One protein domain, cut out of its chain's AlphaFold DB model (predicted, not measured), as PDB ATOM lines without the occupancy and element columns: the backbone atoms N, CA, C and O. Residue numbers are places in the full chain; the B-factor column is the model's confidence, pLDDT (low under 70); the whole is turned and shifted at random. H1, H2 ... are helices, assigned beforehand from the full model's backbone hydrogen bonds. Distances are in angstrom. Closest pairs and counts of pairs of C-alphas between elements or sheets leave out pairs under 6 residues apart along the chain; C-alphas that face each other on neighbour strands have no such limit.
ATOM      1  N   GLU A 109     -31.009 -60.176  -2.156       49.88
ATOM      2  CA  GLU A 109     -30.010 -60.497  -3.191       49.88
ATOM      3  C   GLU A 109     -28.984 -59.356  -3.382       49.88
ATOM      4  O   GLU A 109     -27.808 -59.582  -3.680       49.88
ATOM      5  N   GLN A 110     -29.390 -58.108  -3.109       50.56
ATOM      6  CA  GLN A 110     -28.507 -56.940  -3.165       50.56
ATOM      7  C   GLN A 110     -27.542 -56.865  -1.964       50.56
ATOM      8  O   GLN A 110     -26.441 -56.332  -2.103       50.56
ATOM      9  N   ARG A 111     -27.905 -57.431  -0.803       51.06
ATOM     10  CA  ARG A 111     -27.009 -57.510   0.367       51.06
ATOM     11  C   ARG A 111     -25.833 -58.453   0.136       51.06
ATOM     12  O   ARG A 111     -24.708 -58.096   0.464       51.06
ATOM     13  N   THR A 112     -26.065 -59.599  -0.501       53.66
ATOM     14  CA  THR A 112     -24.987 -60.554  -0.801       53.66
ATOM     15  C   THR A 112     -23.991 -60.028  -1.835       53.66
ATOM     16  O   THR A 112     -22.807 -60.332  -1.736       53.66
ATOM     17  N   ALA A 113     -24.423 -59.199  -2.792       50.78
ATOM     18  CA  ALA A 113     -23.511 -58.585  -3.763       50.78
ATOM     19  C   ALA A 113     -22.628 -57.479  -3.148       50.78
ATOM     20  O   ALA A 113     -21.486 -57.298  -3.565       50.78
ATOM     21  N   ILE A 114     -23.133 -56.758  -2.140       52.22
ATOM     22  CA  ILE A 114     -22.380 -55.704  -1.440       52.22
ATOM     23  C   ILE A 114     -21.311 -56.312  -0.516       52.22
ATOM     24  O   ILE A 114     -20.175 -55.841  -0.526       52.22
ATOM     25  N   ASP A 115     -21.621 -57.401   0.195       53.81
ATOM     26  CA  ASP A 115     -20.653 -58.078   1.079       53.81
ATOM     27  C   ASP A 115     -19.463 -58.691   0.313       53.81
ATOM     28  O   ASP A 115     -18.335 -58.702   0.813       53.81
ATOM     29  N   VAL A 116     -19.680 -59.167  -0.920       56.69
ATOM     30  CA  VAL A 116     -18.592 -59.682  -1.775       56.69
ATOM     31  C   VAL A 116     -17.634 -58.557  -2.191       56.69
ATOM     32  O   VAL A 116     -16.420 -58.758  -2.203       56.69
ATOM     33  N   HIS A 117     -18.144 -57.354  -2.469       57.22
ATOM     34  CA  HIS A 117     -17.306 -56.212  -2.842       57.22
ATOM     35  C   HIS A 117     -16.528 -55.616  -1.664       57.22
ATOM     36  O   HIS A 117     -15.395 -55.172  -1.856       57.22
ATOM     37  N   ASP A 118     -17.072 -55.656  -0.447       57.25
ATOM     38  CA  ASP A 118     -16.339 -55.218   0.746       57.25
ATOM     39  C   ASP A 118     -15.113 -56.106   1.023       57.25
ATOM     40  O   ASP A 118     -14.042 -55.596   1.375       57.25
ATOM     41  N   ALA A 119     -15.213 -57.419   0.782       67.19
ATOM     42  CA  ALA A 119     -14.073 -58.331   0.892       67.19
ATOM     43  C   ALA A 119     -12.953 -57.976  -0.108       67.19
ATOM     44  O   ALA A 119     -11.793 -57.840   0.295       67.19
ATOM     45  N   ASP A 120     -13.291 -57.723  -1.376       67.81
ATOM     46  CA  ASP A 120     -12.314 -57.334  -2.401       67.81
ATOM     47  C   ASP A 120     -11.657 -55.978  -2.091       67.81
ATOM     48  O   ASP A 120     -10.442 -55.817  -2.244       67.81
ATOM     49  N   ILE A 121     -12.423 -55.013  -1.569       67.06
ATOM     50  CA  ILE A 121     -11.890 -53.707  -1.153       67.06
ATOM     51  C   ILE A 121     -10.874 -53.876  -0.018       67.06
ATOM     52  O   ILE A 121      -9.804 -53.259  -0.054       67.06
ATOM     53  N   THR A 122     -11.155 -54.722   0.979       76.69
ATOM     54  CA  THR A 122     -10.199 -54.951   2.077       76.69
ATOM     55  C   THR A 122      -8.896 -55.589   1.598       76.69
ATOM     56  O   THR A 122      -7.825 -55.206   2.081       76.69
ATOM     57  N   LEU A 123      -8.967 -56.491   0.616       80.12
ATOM     58  CA  LEU A 123      -7.799 -57.138   0.025       80.12
ATOM     59  C   LEU A 123      -6.943 -56.139  -0.767       80.12
ATOM     60  O   LEU A 123      -5.740 -56.040  -0.524       80.12
ATOM     61  N   VAL A 124      -7.564 -55.318  -1.619       72.62
ATOM     62  CA  VAL A 124      -6.864 -54.276  -2.394       72.62
ATOM     63  C   VAL A 124      -6.223 -53.231  -1.474       72.62
ATOM     64  O   VAL A 124      -5.100 -52.781  -1.714       72.62
ATOM     65  N   VAL A 125      -6.891 -52.857  -0.377       75.81
ATOM     66  CA  VAL A 125      -6.329 -51.932   0.620       75.81
ATOM     67  C   VAL A 125      -5.139 -52.549   1.362       75.81
ATOM     68  O   VAL A 125      -4.180 -51.835   1.672       75.81
ATOM     69  N   ALA A 126      -5.174 -53.849   1.664       81.75
ATOM     70  CA  ALA A 126      -4.055 -54.548   2.294       81.75
ATOM     71  C   ALA A 126      -2.843 -54.634   1.352       81.75
ATOM     72  O   ALA A 126      -1.734 -54.282   1.755       81.75
ATOM     73  N   GLU A 127      -3.061 -55.001   0.089       81.88
ATOM     74  CA  GLU A 127      -2.009 -55.066  -0.931       81.88
ATOM     75  C   GLU A 127      -1.379 -53.685  -1.180       81.88
ATOM     76  O   GLU A 127      -0.156 -53.534  -1.147       81.88
ATOM     77  N   ALA A 128      -2.200 -52.637  -1.297       73.12
ATOM     78  CA  ALA A 128      -1.713 -51.270  -1.461       73.12
ATOM     79  C   ALA A 128      -0.842 -50.796  -0.282       73.12
ATOM     80  O   ALA A 128       0.096 -50.016  -0.477       73.12
ATOM     81  N   LYS A 129      -1.116 -51.259   0.945       82.19
ATOM     82  CA  LYS A 129      -0.288 -50.939   2.120       82.19
ATOM     83  C   LYS A 129       1.083 -51.605   2.063       82.19
ATOM     84  O   LYS A 129       2.061 -50.952   2.425       82.19
ATOM     85  N   GLU A 130       1.173 -52.854   1.617       85.38
ATOM     86  CA  GLU A 130       2.464 -53.540   1.479       85.38
ATOM     87  C   GLU A 130       3.299 -52.924   0.351       85.38
ATOM     88  O   GLU A 130       4.449 -52.546   0.584       85.38
ATOM     89  N   VAL A 131       2.691 -52.645  -0.808       80.06
ATOM     90  CA  VAL A 131       3.363 -51.938  -1.915       80.06
ATOM     91  C   VAL A 131       3.849 -50.546  -1.480       80.06
ATOM     92  O   VAL A 131       4.942 -50.113  -1.852       80.06
ATOM     93  N   SER A 132       3.079 -49.842  -0.643       84.12
ATOM     94  CA  SER A 132       3.487 -48.552  -0.072       84.12
ATOM     95  C   SER A 132       4.732 -48.671   0.822       84.12
ATOM     96  O   SER A 132       5.659 -47.865   0.706       84.12
ATOM     97  N   LYS A 133       4.802 -49.701   1.678       85.81
ATOM     98  CA  LYS A 133       5.975 -49.951   2.535       85.81
ATOM     99  C   LYS A 133       7.216 -50.298   1.715       85.81
ATOM    100  O   LYS A 133       8.296 -49.779   2.002       85.81
ATOM    101  N   GLU A 134       7.071 -51.135   0.689       83.12
ATOM    102  CA  GLU A 134       8.169 -51.484  -0.220       83.12
ATOM    103  C   GLU A 134       8.691 -50.251  -0.969       83.12
ATOM    104  O   GLU A 134       9.905 -50.040  -1.066       83.12
ATOM    105  N   ALA A 135       7.790 -49.378  -1.430       78.00
ATOM    106  CA  ALA A 135       8.161 -48.124  -2.077       78.00
ATOM    107  C   ALA A 135       8.933 -47.186  -1.130       78.00
ATOM    108  O   ALA A 135       9.922 -46.569  -1.542       78.00
ATOM    109  N   GLU A 136       8.537 -47.102   0.143       82.56
ATOM    110  CA  GLU A 136       9.248 -46.306   1.150       82.56
ATOM    111  C   GLU A 136      10.655 -46.862   1.430       82.56
ATOM    112  O   GLU A 136      11.628 -46.103   1.513       82.56
ATOM    113  N   GLN A 137      10.799 -48.187   1.529       87.62
ATOM    114  CA  GLN A 137      12.105 -48.831   1.691       87.62
ATOM    115  C   GLN A 137      13.006 -48.587   0.477       87.62
ATOM    116  O   GLN A 137      14.168 -48.201   0.636       87.62
ATOM    117  N   LEU A 138      12.465 -48.718  -0.736       84.31
ATOM    118  CA  LEU A 138      13.203 -48.436  -1.964       84.31
ATOM    119  C   LEU A 138      13.650 -46.967  -2.035       84.31
ATOM    120  O   LEU A 138      14.768 -46.683  -2.473       84.31
ATOM    121  N   ALA A 139      12.820 -46.028  -1.573       82.31
ATOM    122  CA  ALA A 139      13.187 -44.617  -1.491       82.31
ATOM    123  C   ALA A 139      14.355 -44.384  -0.515       82.31
ATOM    124  O   ALA A 139      15.309 -43.684  -0.866       82.31
ATOM    125  N   LYS A 140      14.335 -45.021   0.664       87.94
ATOM    126  CA  LYS A 140      15.437 -44.952   1.643       87.94
ATOM    127  C   LYS A 140      16.746 -45.492   1.064       87.94
ATOM    128  O   LYS A 140      17.772 -44.816   1.153       87.94
ATOM    129  N   VAL A 141      16.700 -46.648   0.396       89.75
ATOM    130  CA  VAL A 141      17.875 -47.239  -0.269       89.75
ATOM    131  C   VAL A 141      18.409 -46.313  -1.362       89.75
ATOM    132  O   VAL A 141      19.614 -46.078  -1.434       89.75
ATOM    133  N   ARG A 142      17.536 -45.718  -2.185       80.81
ATOM    134  CA  ARG A 142      17.956 -44.767  -3.230       80.81
ATOM    135  C   ARG A 142      18.662 -43.543  -2.658       80.81
ATOM    136  O   ARG A 142      19.692 -43.146  -3.198       80.81
ATOM    137  N   VAL A 143      18.149 -42.968  -1.569       84.88
ATOM    138  CA  VAL A 143      18.803 -41.835  -0.891       84.88
ATOM    139  C   VAL A 143      20.181 -42.244  -0.373       84.88
ATOM    140  O   VAL A 143      21.149 -41.519  -0.595       84.88
ATOM    141  N   GLN A 144      20.296 -43.421   0.244       82.88
ATOM    142  CA  GLN A 144      21.571 -43.930   0.749       82.88
ATOM    143  C   GLN A 144      22.597 -44.144  -0.375       82.88
ATOM    144  O   GLN A 144      23.737 -43.698  -0.256       82.88
ATOM    145  N   VAL A 145      22.186 -44.746  -1.496       84.62
ATOM    146  CA  VAL A 145      23.048 -44.929  -2.677       84.62
ATOM    147  C   VAL A 145      23.473 -43.580  -3.259       84.62
ATOM    148  O   VAL A 145      24.650 -43.390  -3.560       84.62
ATOM    149  N   CYS A 146      22.561 -42.609  -3.375       78.94
ATOM    150  CA  CYS A 146      22.911 -41.259  -3.826       78.94
ATOM    151  C   CYS A 146      23.926 -40.580  -2.898       78.94
ATOM    152  O   CYS A 146      24.854 -39.936  -3.392       78.94
ATOM    153  N   MET A 147      23.782 -40.735  -1.577       78.75
ATOM    154  CA  MET A 147      24.743 -40.191  -0.616       78.75
ATOM    155  C   MET A 147      26.113 -40.860  -0.734       78.75
ATOM    156  O   MET A 147      27.116 -40.153  -0.740       78.75
ATOM    157  N   GLU A 148      26.180 -42.184  -0.892       83.81
ATOM    158  CA  GLU A 148      27.458 -42.883  -1.073       83.81
ATOM    159  C   GLU A 148      28.153 -42.500  -2.381       83.81
ATOM    160  O   GLU A 148      29.343 -42.188  -2.364       83.81
ATOM    161  N   VAL A 149      27.414 -42.401  -3.491       81.50
ATOM    162  CA  VAL A 149      27.964 -41.933  -4.774       81.50
ATOM    163  C   VAL A 149      28.480 -40.495  -4.661       81.50
ATOM    164  O   VAL A 149      29.569 -40.194  -5.148       81.50
ATOM    165  N   ALA A 150      27.746 -39.605  -3.984       76.44
ATOM    166  CA  ALA A 150      28.202 -38.237  -3.737       76.44
ATOM    167  C   ALA A 150      29.455 -38.202  -2.843       76.44
ATOM    168  O   ALA A 150      30.387 -37.441  -3.110       76.44
ATOM    169  N   ARG A 151      29.515 -39.060  -1.816       82.75
ATOM    170  CA  ARG A 151      30.665 -39.199  -0.910       82.75
ATOM    171  C   ARG A 151      31.900 -39.706  -1.658       82.75
ATOM    172  O   ARG A 151      33.003 -39.220  -1.421       82.75
ATOM    173  N   GLU A 152      31.728 -40.679  -2.547       81.06
ATOM    174  CA  GLU A 152      32.788 -41.254  -3.381       81.06
ATOM    175  C   GLU A 152      33.297 -40.249  -4.420       81.06
ATOM    176  O   GLU A 152      34.505 -40.040  -4.539       81.06
ATOM    177  N   ALA A 153      32.385 -39.537  -5.087       71.19
ATOM    178  CA  ALA A 153      32.730 -38.448  -5.996       71.19
ATOM    179  C   ALA A 153      33.486 -37.320  -5.271       71.19
ATOM    180  O   ALA A 153      34.484 -36.813  -5.786       71.19
ATOM    181  N   GLY A 154      33.065 -36.972  -4.050       71.88
ATOM    182  CA  GLY A 154      33.752 -36.004  -3.195       71.88
ATOM    183  C   GLY A 154      35.171 -36.442  -2.820       71.88
ATOM    184  O   GLY A 154      36.101 -35.638  -2.910       71.88
ATOM    185  N   ARG A 155      35.368 -37.727  -2.477       78.69
ATOM    186  CA  ARG A 155      36.704 -38.295  -2.220       78.69
ATOM    187  C   ARG A 155      37.596 -38.233  -3.457       78.69
ATOM    188  O   ARG A 155      38.727 -37.777  -3.336       78.69
ATOM    189  N   ALA A 156      37.082 -38.618  -4.625       71.50
ATOM    190  CA  ALA A 156      37.830 -38.582  -5.884       71.50
ATOM    191  C   ALA A 156      38.256 -37.154  -6.277       71.50
ATOM    192  O   ALA A 156      39.373 -36.943  -6.755       71.50
ATOM    193  N   LEU A 157      37.396 -36.160  -6.027       65.38
ATOM    194  CA  LEU A 157      37.704 -34.738  -6.215       65.38
ATOM    195  C   LEU A 157      38.779 -34.232  -5.240       65.38
ATOM    196  O   LEU A 157      39.659 -33.482  -5.653       65.38
ATOM    197  N   HIS A 158      38.745 -34.655  -3.972       62.53
ATOM    198  CA  HIS A 158      39.758 -34.277  -2.978       62.53
ATOM    199  C   HIS A 158      41.111 -34.975  -3.196       62.53
ATOM    200  O   HIS A 158      42.157 -34.366  -2.976       62.53
ATOM    201  N   SER A 159      41.122 -36.227  -3.663       64.44
ATOM    202  CA  SER A 159      42.362 -36.970  -3.935       64.44
ATOM    203  C   SER A 159      43.014 -36.611  -5.278       64.44
ATOM    204  O   SER A 159      44.193 -36.890  -5.475       64.44
ATOM    205  N   GLY A 160      42.283 -35.972  -6.200       53.22
ATOM    206  CA  GLY A 160      42.778 -35.569  -7.525       53.22
ATOM    207  C   GLY A 160      43.628 -34.291  -7.561       53.22
ATOM    208  O   GLY A 160      44.106 -33.913  -8.627       53.22
ATOM    209  N   PHE A 183      22.596 -32.880 -15.997       87.12
ATOM    210  CA  PHE A 183      21.562 -31.849 -16.015       87.12
ATOM    211  C   PHE A 183      20.321 -32.294 -16.802       87.12
ATOM    212  O   PHE A 183      19.200 -32.176 -16.308       87.12
ATOM    213  N   ALA A 184      20.504 -32.892 -17.980       89.88
ATOM    214  CA  ALA A 184      19.416 -33.420 -18.798       89.88
ATOM    215  C   ALA A 184      18.625 -34.506 -18.056       89.88
ATOM    216  O   ALA A 184      17.396 -34.451 -18.016       89.88
ATOM    217  N   LYS A 185      19.307 -35.450 -17.389       91.50
ATOM    218  CA  LYS A 185      18.640 -36.450 -16.538       91.50
ATOM    219  C   LYS A 185      17.824 -35.807 -15.418       91.50
ATOM    220  O   LYS A 185      16.708 -36.251 -15.162       91.50
ATOM    221  N   PHE A 186      18.352 -34.772 -14.765       89.31
ATOM    222  CA  PHE A 186      17.639 -34.069 -13.697       89.31
ATOM    223  C   PHE A 186      16.369 -33.373 -14.209       89.31
ATOM    224  O   PHE A 186      15.307 -33.506 -13.597       89.31
ATOM    225  N   VAL A 187      16.456 -32.692 -15.356       88.75
ATOM    226  CA  VAL A 187      15.307 -32.026 -15.991       88.75
ATOM    227  C   VAL A 187      14.242 -33.043 -16.399       88.75
ATOM    228  O   VAL A 187      13.070 -32.856 -16.075       88.75
ATOM    229  N   ILE A 188      14.638 -34.155 -17.027       90.25
ATOM    230  CA  ILE A 188      13.713 -35.230 -17.413       90.25
ATOM    231  C   ILE A 188      13.018 -35.814 -16.176       90.25
ATOM    232  O   ILE A 188      11.801 -35.986 -16.178       90.25
ATOM    233  N   LEU A 189      13.757 -36.061 -15.090       89.50
ATOM    234  CA  LEU A 189      13.184 -36.613 -13.861       89.50
ATOM    235  C   LEU A 189      12.160 -35.658 -13.225       89.50
ATOM    236  O   LEU A 189      11.107 -36.098 -12.762       89.50
ATOM    237  N   LYS A 190      12.437 -34.348 -13.238       86.50
ATOM    238  CA  LYS A 190      11.491 -33.324 -12.772       86.50
ATOM    239  C   LYS A 190      10.248 -33.254 -13.654       86.50
ATOM    240  O   LYS A 190       9.146 -33.182 -13.116       86.50
ATOM    241  N   PHE A 191      10.411 -33.332 -14.973       87.56
ATOM    242  CA  PHE A 191       9.291 -33.325 -15.910       87.56
ATOM    243  C   PHE A 191       8.388 -34.550 -15.723       87.56
ATOM    244  O   PHE A 191       7.175 -34.405 -15.611       87.56
ATOM    245  N   ILE A 192       8.978 -35.743 -15.584       89.06
ATOM    246  CA  ILE A 192       8.239 -36.982 -15.301       89.06
ATOM    247  C   ILE A 192       7.483 -36.870 -13.974       89.06
ATOM    248  O   ILE A 192       6.310 -37.220 -13.910       89.06
ATOM    249  N   HIS A 193       8.110 -36.341 -12.922       87.69
ATOM    250  CA  HIS A 193       7.442 -36.171 -11.632       87.69
ATOM    251  C   HIS A 193       6.237 -35.220 -11.723       87.69
ATOM    252  O   HIS A 193       5.170 -35.529 -11.196       87.69
ATOM    253  N   VAL A 194       6.378 -34.086 -12.417       87.50
ATOM    254  CA  VAL A 194       5.264 -33.149 -12.653       87.50
ATOM    255  C   VAL A 194       4.161 -33.811 -13.480       87.50
ATOM    256  O   VAL A 194       2.990 -33.684 -13.131       87.50
ATOM    257  N   ALA A 195       4.521 -34.563 -14.524       85.75
ATOM    258  CA  ALA A 195       3.565 -35.294 -15.347       85.75
ATOM    259  C   ALA A 195       2.784 -36.330 -14.526       85.75
ATOM    260  O   ALA A 195       1.564 -36.371 -14.625       85.75
ATOM    261  N   ILE A 196       3.453 -37.103 -13.664       86.94
ATOM    262  CA  ILE A 196       2.809 -38.099 -12.790       86.94
ATOM    263  C   ILE A 196       1.842 -37.430 -11.808       86.94
ATOM    264  O   ILE A 196       0.714 -37.894 -11.647       86.94
ATOM    265  N   VAL A 197       2.258 -36.337 -11.162       85.00
ATOM    266  CA  VAL A 197       1.393 -35.602 -10.223       85.00
ATOM    267  C   VAL A 197       0.165 -35.054 -10.946       85.00
ATOM    268  O   VAL A 197      -0.952 -35.224 -10.464       85.00
ATOM    269  N   ASN A 198       0.353 -34.465 -12.127       83.62
ATOM    270  CA  ASN A 198      -0.750 -33.929 -12.918       83.62
ATOM    271  C   ASN A 198      -1.697 -35.038 -13.408       83.62
ATOM    272  O   ASN A 198      -2.916 -34.904 -13.327       83.62
ATOM    273  N   TYR A 199      -1.147 -36.179 -13.833       82.12
ATOM    274  CA  TYR A 199      -1.934 -37.334 -14.261       82.12
ATOM    275  C   TYR A 199      -2.778 -37.900 -13.117       82.12
ATOM    276  O   TYR A 199      -3.936 -38.243 -13.324       82.12
ATOM    277  N   LYS A 200      -2.245 -37.932 -11.888       83.81
ATOM    278  CA  LYS A 200      -2.998 -38.363 -10.702       83.81
ATOM    279  C   LYS A 200      -4.176 -37.430 -10.401       83.81
ATOM    280  O   LYS A 200      -5.264 -37.911 -10.092       83.81
ATOM    281  N   THR A 201      -3.982 -36.117 -10.525       79.12
ATOM    282  CA  THR A 201      -5.055 -35.125 -10.345       79.12
ATOM    283  C   THR A 201      -6.138 -35.271 -11.415       79.12
ATOM    284  O   THR A 201      -7.326 -35.283 -11.092       79.12
ATOM    285  N   LEU A 202      -5.738 -35.454 -12.677       80.12
ATOM    286  CA  LEU A 202      -6.667 -35.680 -13.785       80.12
ATOM    287  C   LEU A 202      -7.437 -36.993 -13.626       80.12
ATOM    288  O   LEU A 202      -8.649 -37.007 -13.821       80.12
ATOM    289  N   LEU A 203      -6.770 -38.068 -13.209       82.56
ATOM    290  CA  LEU A 203      -7.410 -39.362 -12.979       82.56
ATOM    291  C   LEU A 203      -8.426 -39.290 -11.832       82.56
ATOM    292  O   LEU A 203      -9.516 -39.837 -11.953       82.56
ATOM    293  N   SER A 204      -8.112 -38.568 -10.751       78.81
ATOM    294  CA  SER A 204      -9.057 -38.344  -9.649       78.81
ATOM    295  C   SER A 204     -10.276 -37.535 -10.094       78.81
ATOM    296  O   SER A 204     -11.391 -37.840  -9.680       78.81
ATOM    297  N   SER A 205     -10.079 -36.515 -10.933       77.56
ATOM    298  CA  SER A 205     -11.181 -35.715 -11.474       77.56
ATOM    299  C   SER A 205     -12.048 -36.529 -12.436       77.56
ATOM    300  O   SER A 205     -13.273 -36.476 -12.343       77.56
ATOM    301  N   TYR A 206     -11.422 -37.330 -13.300       80.19
ATOM    302  CA  TYR A 206     -12.115 -38.212 -14.232       80.19
ATOM    303  C   TYR A 206     -12.918 -39.286 -13.494       80.19
ATOM    304  O   TYR A 206     -14.088 -39.488 -13.798       80.19
ATOM    305  N   PHE A 207     -12.334 -39.907 -12.467       81.06
ATOM    306  CA  PHE A 207     -13.021 -40.913 -11.659       81.06
ATOM    307  C   PHE A 207     -14.250 -40.336 -10.947       81.06
ATOM    308  O   PHE A 207     -15.321 -40.935 -11.008       81.06
ATOM    309  N   SER A 208     -14.142 -39.143 -10.348       76.31
ATOM    310  CA  SER A 208     -15.298 -38.460  -9.749       76.31
ATOM    311  C   SER A 208     -16.383 -38.129 -10.775       76.31
ATOM    312  O   SER A 208     -17.568 -38.257 -10.472       76.31
ATOM    313  N   TYR A 209     -16.001 -37.737 -11.994       75.88
ATOM    314  CA  TYR A 209     -16.951 -37.427 -13.063       75.88
ATOM    315  C   TYR A 209     -17.679 -38.681 -13.571       75.88
ATOM    316  O   TYR A 209     -18.905 -38.689 -13.684       75.88
ATOM    317  N   THR A 210     -16.947 -39.769 -13.820       77.94
ATOM    318  CA  THR A 210     -17.529 -41.044 -14.254       77.94
ATOM    319  C   THR A 210     -18.417 -41.650 -13.170       77.94
ATOM    320  O   THR A 210     -19.512 -42.113 -13.482       77.94
ATOM    321  N   LEU A 211     -17.996 -41.600 -11.902       77.81
ATOM    322  CA  LEU A 211     -18.803 -42.082 -10.781       77.81
ATOM    323  C   LEU A 211     -20.080 -41.245 -10.611       77.81
ATOM    324  O   LEU A 211     -21.154 -41.809 -10.418       77.81
ATOM    325  N   GLY A 212     -19.986 -39.919 -10.751       77.75
ATOM    326  CA  GLY A 212     -21.142 -39.022 -10.735       77.75
ATOM    327  C   GLY A 212     -22.152 -39.341 -11.841       77.75
ATOM    328  O   GLY A 212     -23.341 -39.469 -11.560       77.75
ATOM    329  N   ASN A 213     -21.686 -39.554 -13.076       73.69
ATOM    330  CA  ASN A 213     -22.558 -39.915 -14.200       73.69
ATOM    331  C   ASN A 213     -23.181 -41.308 -14.044       73.69
ATOM    332  O   ASN A 213     -24.358 -41.481 -14.355       73.69
TER     333      ASN A 213
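This is residues 109 to 160 and 183 to 213 of the 238 residues of an uncharacterized protein of Arundo donax (UniProt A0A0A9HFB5). Two long, separate helices make an extended rod: H1 gives the length, and the shorter H2 runs back beside it with a clear space between them. The printed part has 83 residues, with H1 then H2 along the chain and no named strand; its class is all helix. It is extended, with a radius of gyration of the C-alphas of 21.7 A and spans of 77 by 26 by 9 A.

Find C-alpha 109 at (-30.010, -60.497, -3.191); from there H1, residues 109 to 159, runs 76.1 A. Then find C-alpha 183 at (21.562, -31.849, -16.015), where H2, residues 183 to 213, begins its 44.9 A to C-alpha 213 at (-22.558, -39.915, -14.200).

H1 and H2 are apart, with no C-alpha of the one within 8 A of the other. In H2 every O i to N i+4 pair is within hydrogen-bond range; in H1, 45 of 47 are.

The C-alphas farthest apart are those of Glu 109 and Gly 160, 77.1 A. Residues 161 to 182 are not printed; C-alphas 160 and 183 are 23.2 A apart across this cut. Look for pLDDT under 70 at residues 109 to 121 and 157 to 160.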